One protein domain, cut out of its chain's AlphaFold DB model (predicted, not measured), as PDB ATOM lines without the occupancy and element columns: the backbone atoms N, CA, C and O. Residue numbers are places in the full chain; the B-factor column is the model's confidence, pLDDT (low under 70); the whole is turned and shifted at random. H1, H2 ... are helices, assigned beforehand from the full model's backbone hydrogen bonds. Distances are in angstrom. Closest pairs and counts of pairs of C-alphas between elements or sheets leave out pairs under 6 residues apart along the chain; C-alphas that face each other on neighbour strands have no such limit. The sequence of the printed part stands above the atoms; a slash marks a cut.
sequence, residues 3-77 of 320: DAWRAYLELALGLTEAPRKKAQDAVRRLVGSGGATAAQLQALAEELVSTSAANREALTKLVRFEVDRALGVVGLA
ATOM      1  N   ASP A   3     -39.531   4.531   9.908       77.00
ATOM      2  CA  ASP A   3     -39.303   3.393  10.785       77.00
ATOM      3  C   ASP A   3     -40.130   2.177  10.356       77.00
ATOM      4  O   ASP A   3     -39.843   1.061  10.763       77.00
ATOM      5  N   ALA A   4     -41.086   2.364   9.435       81.12
ATOM      6  CA  ALA A   4     -41.850   1.274   8.834       81.12
ATOM      7  C   ALA A   4     -40.993   0.437   7.869       81.12
ATOM      8  O   ALA A   4     -41.086  -0.788   7.872       81.12
ATOM      9  N   TRP A   5     -40.118   1.073   7.079       78.75
ATOM     10  CA  TRP A   5     -39.181   0.339   6.221       78.75
ATOM     11  C   TRP A   5     -38.003  -0.232   7.014       78.75
ATOM     12  O   TRP A   5     -37.544  -1.322   6.684       78.75
ATOM     13  N   ARG A   6     -37.571   0.428   8.102       79.94
ATOM     14  CA  ARG A   6     -36.625  -0.172   9.059       79.94
ATOM     15  C   ARG A   6     -37.221  -1.412   9.715       79.94
ATOM     16  O   ARG A   6     -36.602  -2.458   9.626       79.94
ATOM     17  N   ALA A   7     -38.442  -1.343  10.245       83.25
ATOM     18  CA  ALA A   7     -39.131  -2.491  10.833       83.25
ATOM     19  C   ALA A   7     -39.381  -3.622   9.818       83.25
ATOM     20  O   ALA A   7     -39.262  -4.792  10.162       83.25
ATOM     21  N   TYR A   8     -39.681  -3.305   8.552       71.69
ATOM     22  CA  TYR A   8     -39.815  -4.320   7.501       71.69
ATOM     23  C   TYR A   8     -38.473  -4.992   7.167       71.69
ATOM     24  O   TYR A   8     -38.413  -6.212   7.015       71.69
ATOM     25  N   LEU A   9     -37.381  -4.219   7.108       82.00
ATOM     26  CA  LEU A   9     -36.029  -4.756   6.942       82.00
ATOM     27  C   LEU A   9     -35.573  -5.545   8.173       82.00
ATOM     28  O   LEU A   9     -35.020  -6.621   7.997       82.00
ATOM     29  N   GLU A  10     -35.844  -5.090   9.395       73.62
ATOM     30  CA  GLU A  10     -35.563  -5.822  10.637       73.62
ATOM     31  C   GLU A  10     -36.415  -7.083  10.782       73.62
ATOM     32  O   GLU A  10     -35.948  -8.055  11.361       73.62
ATOM     33  N   LEU A  11     -37.624  -7.136  10.215       74.94
ATOM     34  CA  LEU A  11     -38.429  -8.357  10.169       74.94
ATOM     35  C   LEU A  11     -37.892  -9.345   9.116       74.94
ATOM     36  O   LEU A  11     -37.765 -10.539   9.391       74.94
ATOM     37  N   ALA A  12     -37.514  -8.852   7.933       68.50
ATOM     38  CA  ALA A  12     -36.947  -9.664   6.853       68.50
ATOM     39  C   ALA A  12     -35.532 -10.185   7.183       68.50
ATOM     40  O   ALA A  12     -35.239 -11.365   6.995       68.50
ATOM     41  N   LEU A  13     -34.664  -9.334   7.737       69.94
ATOM     42  CA  LEU A  13     -33.349  -9.704   8.271       69.94
ATOM     43  C   LEU A  13     -33.470 -10.409   9.625       69.94
ATOM     44  O   LEU A  13     -32.636 -11.256   9.927       69.94
ATOM     45  N   GLY A  14     -34.529 -10.169  10.398       66.81
ATOM     46  CA  GLY A  14     -34.865 -10.903  11.622       66.81
ATOM     47  C   GLY A  14     -35.103 -12.390  11.363       66.81
ATOM     48  O   GLY A  14     -34.690 -13.243  12.151       66.81
ATOM     49  N   LEU A  15     -35.645 -12.729  10.190       62.47
ATOM     50  CA  LEU A  15     -35.719 -14.109   9.711       62.47
ATOM     51  C   LEU A  15     -34.327 -14.716   9.423       62.47
ATOM     52  O   LEU A  15     -34.167 -15.933   9.507       62.47
ATOM     53  N   THR A  16     -33.308 -13.888   9.156       64.50
ATOM     54  CA  THR A  16     -31.890 -14.293   9.032       64.50
ATOM     55  C   THR A  16     -31.101 -14.205  10.352       64.50
ATOM     56  O   THR A  16     -30.110 -14.914  10.520       64.50
ATOM     57  N   GLU A  17     -31.575 -13.441  11.341       64.56
ATOM     58  CA  GLU A  17     -31.120 -13.520  12.737       64.56
ATOM     59  C   GLU A  17     -31.618 -14.813  13.406       64.56
ATOM     60  O   GLU A  17     -30.894 -15.407  14.199       64.56
ATOM     61  N   ALA A  18     -32.804 -15.324  13.053       63.16
ATOM     62  CA  ALA A  18     -33.344 -16.574  13.596       63.16
ATOM     63  C   ALA A  18     -32.395 -17.797  13.489       63.16
ATOM     64  O   ALA A  18     -32.214 -18.477  14.503       63.16
ATOM     65  N   PRO A  19     -31.745 -18.111  12.344       68.75
ATOM     66  CA  PRO A  19     -30.726 -19.162  12.288       68.75
ATOM     67  C   PRO A  19     -29.459 -18.809  13.078       68.75
ATOM     68  O   PRO A  19     -28.856 -19.709  13.655       68.75
ATOM     69  N   ARG A  20     -29.081 -17.527  13.195       68.56
ATOM     70  CA  ARG A  20     -27.946 -17.094  14.032       68.56
ATOM     71  C   ARG A  20     -28.220 -17.322  15.521       68.56
ATOM     72  O   ARG A  20     -27.358 -17.853  16.214       68.56
ATOM     73  N   LYS A  21     -29.421 -16.983  16.001       75.88
ATOM     74  CA  LYS A  21     -29.871 -17.260  17.375       75.88
ATOM     75  C   LYS A  21     -29.961 -18.760  17.632       75.88
ATOM     76  O   LYS A  21     -29.362 -19.231  18.585       75.88
ATOM     77  N   LYS A  22     -30.565 -19.537  16.724       72.81
ATOM     78  CA  LYS A  22     -30.609 -21.007  16.832       72.81
ATOM     79  C   LYS A  22     -29.222 -21.654  16.838       72.81
ATOM     80  O   LYS A  22     -29.017 -22.601  17.587       72.81
ATOM     81  N   ALA A  23     -28.268 -21.143  16.058       77.12
ATOM     82  CA  ALA A  23     -26.877 -21.586  16.111       77.12
ATOM     83  C   ALA A  23     -26.214 -21.222  17.451       77.12
ATOM     84  O   ALA A  23     -25.575 -22.070  18.063       77.12
ATOM     85  N   GLN A  24     -26.417 -19.998  17.952       80.69
ATOM     86  CA  GLN A  24     -25.934 -19.578  19.273       80.69
ATOM     87  C   GLN A  24     -26.547 -20.409  20.410       80.69
ATOM     88  O   GLN A  24     -25.830 -20.778  21.336       80.69
ATOM     89  N   ASP A  25     -27.831 -20.757  20.331       82.88
ATOM     90  CA  ASP A  25     -28.521 -21.610  21.302       82.88
ATOM     91  C   ASP A  25     -28.055 -23.068  21.215       82.88
ATOM     92  O   ASP A  25     -27.869 -23.713  22.245       82.88
ATOM     93  N   ALA A  26     -27.815 -23.587  20.007       80.50
ATOM     94  CA  ALA A  26     -27.230 -24.911  19.803       80.50
ATOM     95  C   ALA A  26     -25.807 -24.986  20.374       80.50
ATOM     96  O   ALA A  26     -25.504 -25.920  21.111       80.50
ATOM     97  N   VAL A  27     -24.967 -23.974  20.124       81.75
ATOM     98  CA  VAL A  27     -23.620 -23.857  20.709       81.75
ATOM     99  C   VAL A  27     -23.692 -23.715  22.231       81.75
ATOM    100  O   VAL A  27     -22.987 -24.434  22.929       81.75
ATOM    101  N   ARG A  28     -24.578 -22.870  22.777       84.06
ATOM    102  CA  ARG A  28     -24.785 -22.743  24.235       84.06
ATOM    103  C   ARG A  28     -25.222 -24.060  24.874       84.06
ATOM    104  O   ARG A  28     -24.752 -24.380  25.961       84.06
ATOM    105  N   ARG A  29     -26.080 -24.840  24.206       84.06
ATOM    106  CA  ARG A  29     -26.483 -26.181  24.659       84.06
ATOM    107  C   ARG A  29     -25.335 -27.188  24.572       84.06
ATOM    108  O   ARG A  29     -25.150 -27.933  25.525       84.06
ATOM    109  N   LEU A  30     -24.541 -27.182  23.497       82.06
ATOM    110  CA  LEU A  30     -23.360 -28.045  23.354       82.06
ATOM    111  C   LEU A  30     -22.306 -27.748  24.429       82.06
ATOM    112  O   LEU A  30     -21.867 -28.664  25.118       82.06
ATOM    113  N   VAL A  31     -21.964 -26.472  24.622       84.19
ATOM    114  CA  VAL A  31     -21.020 -26.013  25.654       84.19
ATOM    115  C   VAL A  31     -21.552 -26.324  27.055       84.19
ATOM    116  O   VAL A  31     -20.827 -26.887  27.868       84.19
ATOM    117  N   GLY A  32     -22.834 -26.052  27.325       83.81
ATOM    118  CA  GLY A  32     -23.484 -26.400  28.595       83.81
ATOM    119  C   GLY A  32     -23.603 -27.908  28.853       83.81
ATOM    120  O   GLY A  32     -23.701 -28.318  30.004       83.81
ATOM    121  N   SER A  33     -23.558 -28.737  27.804       82.00
ATOM    122  CA  SER A  33     -23.512 -30.203  27.906       82.00
ATOM    123  C   SER A  33     -22.096 -30.782  28.053       82.00
ATOM    124  O   SER A  33     -21.955 -31.993  28.188       82.00
ATOM    125  N   GLY A  34     -21.046 -29.950  28.001       77.69
ATOM    126  CA  GLY A  34     -19.651 -30.328  28.273       77.69
ATOM    127  C   GLY A  34     -18.981 -31.305  27.292       77.69
ATOM    128  O   GLY A  34     -17.790 -31.562  27.430       77.69
ATOM    129  N   GLY A  35     -19.706 -31.852  26.310       79.31
ATOM    130  CA  GLY A  35     -19.227 -32.944  25.448       79.31
ATOM    131  C   GLY A  35     -18.624 -32.545  24.095       79.31
ATOM    132  O   GLY A  35     -18.159 -33.421  23.371       79.31
ATOM    133  N   ALA A  36     -18.648 -31.263  23.719       80.44
ATOM    134  CA  ALA A  36     -18.133 -30.793  22.430       80.44
ATOM    135  C   ALA A  36     -16.704 -30.251  22.563       80.44
ATOM    136  O   ALA A  36     -16.451 -29.350  23.363       80.44
ATOM    137  N   THR A  37     -15.769 -30.755  21.752       83.31
ATOM    138  CA  THR A  37     -14.396 -30.230  21.745       83.31
ATOM    139  C   THR A  37     -14.332 -28.882  21.021       83.31
ATOM    140  O   THR A  37     -15.101 -28.618  20.093       83.31
ATOM    141  N   ALA A  38     -13.389 -28.017  21.409       83.25
ATOM    142  CA  ALA A  38     -13.234 -26.693  20.793       83.25
ATOM    143  C   ALA A  38     -13.043 -26.768  19.263       83.25
ATOM    144  O   ALA A  38     -13.609 -25.961  18.530       83.25
ATOM    145  N   ALA A  39     -12.332 -27.792  18.776       85.19
ATOM    146  CA  ALA A  39     -12.144 -28.047  17.348       85.19
ATOM    147  C   ALA A  39     -13.460 -28.373  16.611       85.19
ATOM    148  O   ALA A  39     -13.674 -27.892  15.502       85.19
ATOM    149  N   GLN A  40     -14.373 -29.136  17.227       83.75
ATOM    150  CA  GLN A  40     -15.694 -29.430  16.646       83.75
ATOM    151  C   GLN A  40     -16.573 -28.176  16.581       83.75
ATOM    152  O   GLN A  40     -17.266 -27.957  15.590       83.75
ATOM    153  N   LEU A  41     -16.524 -27.332  17.617       85.94
ATOM    154  CA  LEU A  41     -17.236 -26.053  17.631       85.94
ATOM    155  C   LEU A  41     -16.693 -25.084  16.573       85.94
ATOM    156  O   LEU A  41     -17.481 -24.382  15.942       85.94
ATOM    157  N   GLN A  42     -15.377 -25.069  16.347       87.06
ATOM    158  CA  GLN A  42     -14.765 -24.234  15.318       87.06
ATOM    159  C   GLN A  42     -15.075 -24.732  13.896       87.06
ATOM    160  O   GLN A  42     -15.493 -23.928  13.068       87.06
ATOM    161  N   ALA A  43     -14.997 -26.042  13.637       89.56
ATOM    162  CA  ALA A  43     -15.396 -26.615  12.348       89.56
ATOM    163  C   ALA A  43     -16.871 -26.309  12.016       89.56
ATOM    164  O   ALA A  43     -17.179 -25.825  10.929       89.56
ATOM    165  N   LEU A  44     -17.782 -26.480  12.985       85.69
ATOM    166  CA  LEU A  44     -19.193 -26.101  12.828       85.69
ATOM    167  C   LEU A  44     -19.382 -24.589  12.620       85.69
ATOM    168  O   LEU A  44     -20.281 -24.177  11.889       85.69
ATOM    169  N   ALA A  45     -18.555 -23.744  13.243       88.88
ATOM    170  CA  ALA A  45     -18.594 -22.302  13.015       88.88
ATOM    171  C   ALA A  45     -18.141 -21.937  11.590       88.88
ATOM    172  O   ALA A  45     -18.775 -21.098  10.954       88.88
ATOM    173  N   GLU A  46     -17.104 -22.586  11.062       91.12
ATOM    174  CA  GLU A  46     -16.604 -22.388   9.694       91.12
ATOM    175  C   GLU A  46     -17.603 -22.908   8.637       91.12
ATOM    176  O   GLU A  46     -17.865 -22.222   7.641       91.12
ATOM    177  N   GLU A  47     -18.276 -24.037   8.888       88.88
ATOM    178  CA  GLU A  47     -19.406 -24.520   8.075       88.88
ATOM    179  C   GLU A  47     -20.609 -23.561   8.108       88.88
ATOM    180  O   GLU A  47     -21.206 -23.261   7.070       88.88
ATOM    181  N   LEU A  48     -20.958 -23.011   9.276       88.19
ATOM    182  CA  LEU A  48     -22.032 -22.021   9.392       88.19
ATOM    183  C   LEU A  48     -21.677 -20.692   8.718       88.19
ATOM    184  O   LEU A  48     -22.537 -20.095   8.066       88.19
ATOM    185  N   VAL A  49     -20.434 -20.218   8.839       88.50
ATOM    186  CA  VAL A  49     -19.976 -18.977   8.199       88.50
ATOM    187  C   VAL A  49     -19.967 -19.135   6.681       88.50
ATOM    188  O   VAL A  49     -20.564 -18.299   6.000       88.50
ATOM    189  N   SER A  50     -19.398 -20.218   6.147       91.56
ATOM    190  CA  SER A  50     -19.395 -20.504   4.703       91.56
ATOM    191  C   SER A  50     -20.813 -20.680   4.143       91.56
ATOM    192  O   SER A  50     -21.164 -20.041   3.147       91.56
ATOM    193  N   THR A  51     -21.687 -21.419   4.835       87.69
ATOM    194  CA  THR A  51     -23.111 -21.532   4.469       87.69
ATOM    195  C   THR A  51     -23.828 -20.178   4.535       87.69
ATOM    196  O   THR A  51     -24.647 -19.857   3.673       87.69
ATOM    197  N   SER A  52     -23.511 -19.328   5.521       86.06
ATOM    198  CA  SER A  52     -24.086 -17.980   5.618       86.06
ATOM    199  C   SER A  52     -23.623 -17.052   4.490       86.06
ATOM    200  O   SER A  52     -24.422 -16.250   4.006       86.06
ATOM    201  N   ALA A  53     -22.373 -17.183   4.030       88.25
ATOM    202  CA  ALA A  53     -21.846 -16.441   2.890       88.25
ATOM    203  C   ALA A  53     -22.561 -16.856   1.595       88.25
ATOM    204  O   ALA A  53     -23.118 -15.998   0.909       88.25
ATOM    205  N   ALA A  54     -22.676 -18.163   1.336       89.69
ATOM    206  CA  ALA A  54     -23.425 -18.695   0.196       89.69
ATOM    207  C   ALA A  54     -24.903 -18.246   0.199       89.69
ATOM    208  O   ALA A  54     -25.433 -17.827  -0.832       89.69
ATOM    209  N   ASN A  55     -25.558 -18.245   1.366       87.00
ATOM    210  CA  ASN A  55     -26.933 -17.757   1.512       87.00
ATOM    211  C   ASN A  55     -27.053 -16.244   1.254       87.00
ATOM    212  O   ASN A  55     -27.991 -15.809   0.586       87.00
ATOM    213  N   ARG A  56     -26.102 -15.428   1.731       89.50
ATOM    214  CA  ARG A  56     -26.059 -13.980   1.446       89.50
ATOM    215  C   ARG A  56     -25.858 -13.705  -0.040       89.50
ATOM    216  O   ARG A  56     -26.519 -12.822  -0.582       89.50
ATOM    217  N   GLU A  57     -25.005 -14.468  -0.714       92.50
ATOM    218  CA  GLU A  57     -24.849 -14.374  -2.164       92.50
ATOM    219  C   GLU A  57     -26.126 -14.756  -2.915       92.50
ATOM    220  O   GLU A  57     -26.510 -14.051  -3.846       92.50
ATOM    221  N   ALA A  58     -26.793 -15.844  -2.521       89.25
ATOM    222  CA  ALA A  58     -28.048 -16.279  -3.134       89.25
ATOM    223  C   ALA A  58     -29.153 -15.218  -2.981       89.25
ATOM    224  O   ALA A  58     -29.806 -14.862  -3.963       89.25
ATOM    225  N   LEU A  59     -29.299 -14.642  -1.782       89.19
ATOM    226  CA  LEU A  59     -30.213 -13.523  -1.532       89.19
ATOM    227  C   LEU A  59     -29.833 -12.282  -2.349       89.19
ATOM    228  O   LEU A  59     -30.704 -11.663  -2.950       89.19
ATOM    229  N   THR A  60     -28.544 -11.946  -2.443       91.88
ATOM    230  CA  THR A  60     -28.066 -10.806  -3.248       91.88
ATOM    231  C   THR A  60     -28.370 -10.998  -4.736       91.88
ATOM    232  O   THR A  60     -28.788 -10.052  -5.400       91.88
ATOM    233  N   LYS A  61     -28.204 -12.218  -5.266       94.75
ATOM    234  CA  LYS A  61     -28.542 -12.573  -6.654       94.75
ATOM    235  C   LYS A  61     -30.050 -12.442  -6.912       94.75
ATOM    236  O   LYS A  61     -30.433 -11.847  -7.913       94.75
ATOM    237  N   LEU A  62     -30.894 -12.917  -5.989       94.50
ATOM    238  CA  LEU A  62     -32.354 -12.793  -6.089       94.50
ATOM    239  C   LEU A  62     -32.821 -11.332  -6.009       94.50
ATOM    240  O   LEU A  62     -33.645 -10.917  -6.818       94.50
ATOM    241  N   VAL A  63     -32.275 -10.544  -5.077       94.31
ATOM    242  CA  VAL A  63     -32.606  -9.116  -4.941       94.31
ATOM    243  C   VAL A  63     -32.190  -8.334  -6.184       94.31
ATOM    244  O   VAL A  63     -32.986  -7.533  -6.659       94.31
ATOM    245  N   ARG A  64     -30.998  -8.585  -6.745       93.75
ATOM    246  CA  ARG A  64     -30.584  -7.979  -8.024       93.75
ATOM    247  C   ARG A  64     -31.567  -8.322  -9.137       93.75
ATOM    248  O   ARG A  64     -32.146  -7.411  -9.703       93.75
ATOM    249  N   PHE A  65     -31.851  -9.608  -9.350       92.00
ATOM    250  CA  PHE A  65     -32.781 -10.041 -10.395       92.00
ATOM    251  C   PHE A  65     -34.173  -9.408 -10.267       92.00
ATOM    252  O   PHE A  65     -34.732  -8.963 -11.264       92.00
ATOM    253  N   GLU A  66     -34.741  -9.332  -9.058       94.12
ATOM    254  CA  GLU A  66     -36.071  -8.738  -8.873       94.12
ATOM    255  C   GLU A  66     -36.044  -7.201  -8.990       94.12
ATOM    256  O   GLU A  66     -37.008  -6.618  -9.481       94.12
ATOM    257  N   VAL A  67     -34.933  -6.540  -8.631       92.06
ATOM    258  CA  VAL A  67     -34.712  -5.108  -8.906       92.06
ATOM    259  C   VAL A  67     -34.587  -4.859 -10.409       92.06
ATOM    260  O   VAL A  67     -35.339  -4.046 -10.934       92.06
ATOM    261  N   ASP A  68     -33.723  -5.585 -11.117       87.75
ATOM    262  CA  ASP A  68     -33.520  -5.454 -12.566       87.75
ATOM    263  C   ASP A  68     -34.834  -5.709 -13.327       87.75
ATOM    264  O   ASP A  68     -35.220  -4.952 -14.219       87.75
ATOM    265  N   ARG A  69     -35.597  -6.722 -12.899       86.75
ATOM    266  CA  ARG A  69     -36.935  -7.028 -13.419       86.75
ATOM    267  C   ARG A  69     -37.947  -5.917 -13.142       86.75
ATOM    268  O   ARG A  69     -38.729  -5.582 -14.030       86.75
ATOM    269  N   ALA A  70     -37.959  -5.346 -11.937       88.50
ATOM    270  CA  ALA A  70     -38.843  -4.232 -11.601       88.50
ATOM    271  C   ALA A  70     -38.493  -2.970 -12.409       88.50
ATOM    272  O   ALA A  70     -39.393  -2.321 -12.937       88.50
ATOM    273  N   LEU A  71     -37.203  -2.661 -12.571       84.88
ATOM    274  CA  LEU A  71     -36.717  -1.552 -13.398       84.88
ATOM    275  C   LEU A  71     -37.096  -1.745 -14.877       84.88
ATOM    276  O   LEU A  71     -37.566  -0.797 -15.508       84.88
ATOM    277  N   GLY A  72     -37.008  -2.978 -15.391       82.62
ATOM    278  CA  GLY A  72     -37.479  -3.340 -16.730       82.62
ATOM    279  C   GLY A  72     -38.989  -3.144 -16.924       82.62
ATOM    280  O   GLY A  72     -39.412  -2.634 -17.957       82.62
ATOM    281  N   VAL A  73     -39.820  -3.458 -15.919       84.00
ATOM    282  CA  VAL A  73     -41.275  -3.178 -15.958       84.00
ATOM    283  C   VAL A  73     -41.577  -1.675 -15.911       84.00
ATOM    284  O   VAL A  73     -42.556  -1.231 -16.510       84.00
ATOM    285  N   VAL A  74     -40.741  -0.879 -15.239       81.38
ATOM    286  CA  VAL A  74     -40.844   0.594 -15.213       81.38
ATOM    287  C   VAL A  74     -40.328   1.230 -16.520       81.38
ATOM    288  O   VAL A  74     -40.551   2.416 -16.752       81.38
ATOM    289  N   GLY A  75     -39.699   0.455 -17.411       74.56
ATOM    290  CA  GLY A  75     -39.215   0.934 -18.709       74.56
ATOM    291  C   GLY A  75     -37.985   1.840 -18.610       74.56
ATOM    292  O   GLY A  75     -37.737   2.645 -19.507       74.56
ATOM    293  N   LEU A  76     -37.221   1.737 -17.518       76.31
ATOM    294  CA  LEU A  76     -35.929   2.405 -17.410       76.31
ATOM    295  C   LEU A  76     -34.920   1.628 -18.255       76.31
ATOM    296  O   LEU A  76     -34.602   0.487 -17.927       76.31
ATOM    297  N   ALA A  77     -34.443   2.255 -19.334       74.12
ATOM    298  CA  ALA A  77     -33.465   1.658 -20.238       74.12
ATOM    299  C   ALA A  77     -32.252   1.150 -19.447       74.12
ATOM    300  O   ALA A  77     -31.632   1.890 -18.676       74.12
TER     301      ALA A  77
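This is residues 3 to 77 of the 320 residues of a protein of Micromonospora pallida (UniProt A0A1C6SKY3). Two long helices, H1 and then H2, run side by side in opposite ways, loosely, joined at one end by a tight link. Away from the link they spread: H1 has a kink near residue 15, and its residues 3 to 15 stick out, as do residues 57 to 67 and 69 to 75 towards the far end of H2. The printed part has 75 residues, is all helix with no named strand, and is an extended rod with a radius of gyration of the C-alphas of 18.1 A and spans of 59 by 27 by 11 A.

H1, residues 3 to 32, begins at C-alpha 3 (-39.303, 3.393, 10.785) and is 38.1 A long from first to last C-alpha. H2, residues 38 to 74, is 52.9 A long and ends at C-alpha 74 (-40.844, 0.594, -15.213).

H1 and H2 are close but not clearly touching; their closest C-alphas, of Val 27 and Leu 41, are 7.4 A apart. They run opposite ways at a shallow tilt of 17 degrees. The kink in H1 is 43 degrees. Every O i to N i+4 pair is within hydrogen-bond range in H2, and 23 of 26 in H1.

The C-alphas farthest apart, of Gly 34 and Gly 75, are 59.7 A apart. The printed part has no cut. The model's pLDDT is under 70 at residues 12 to 20.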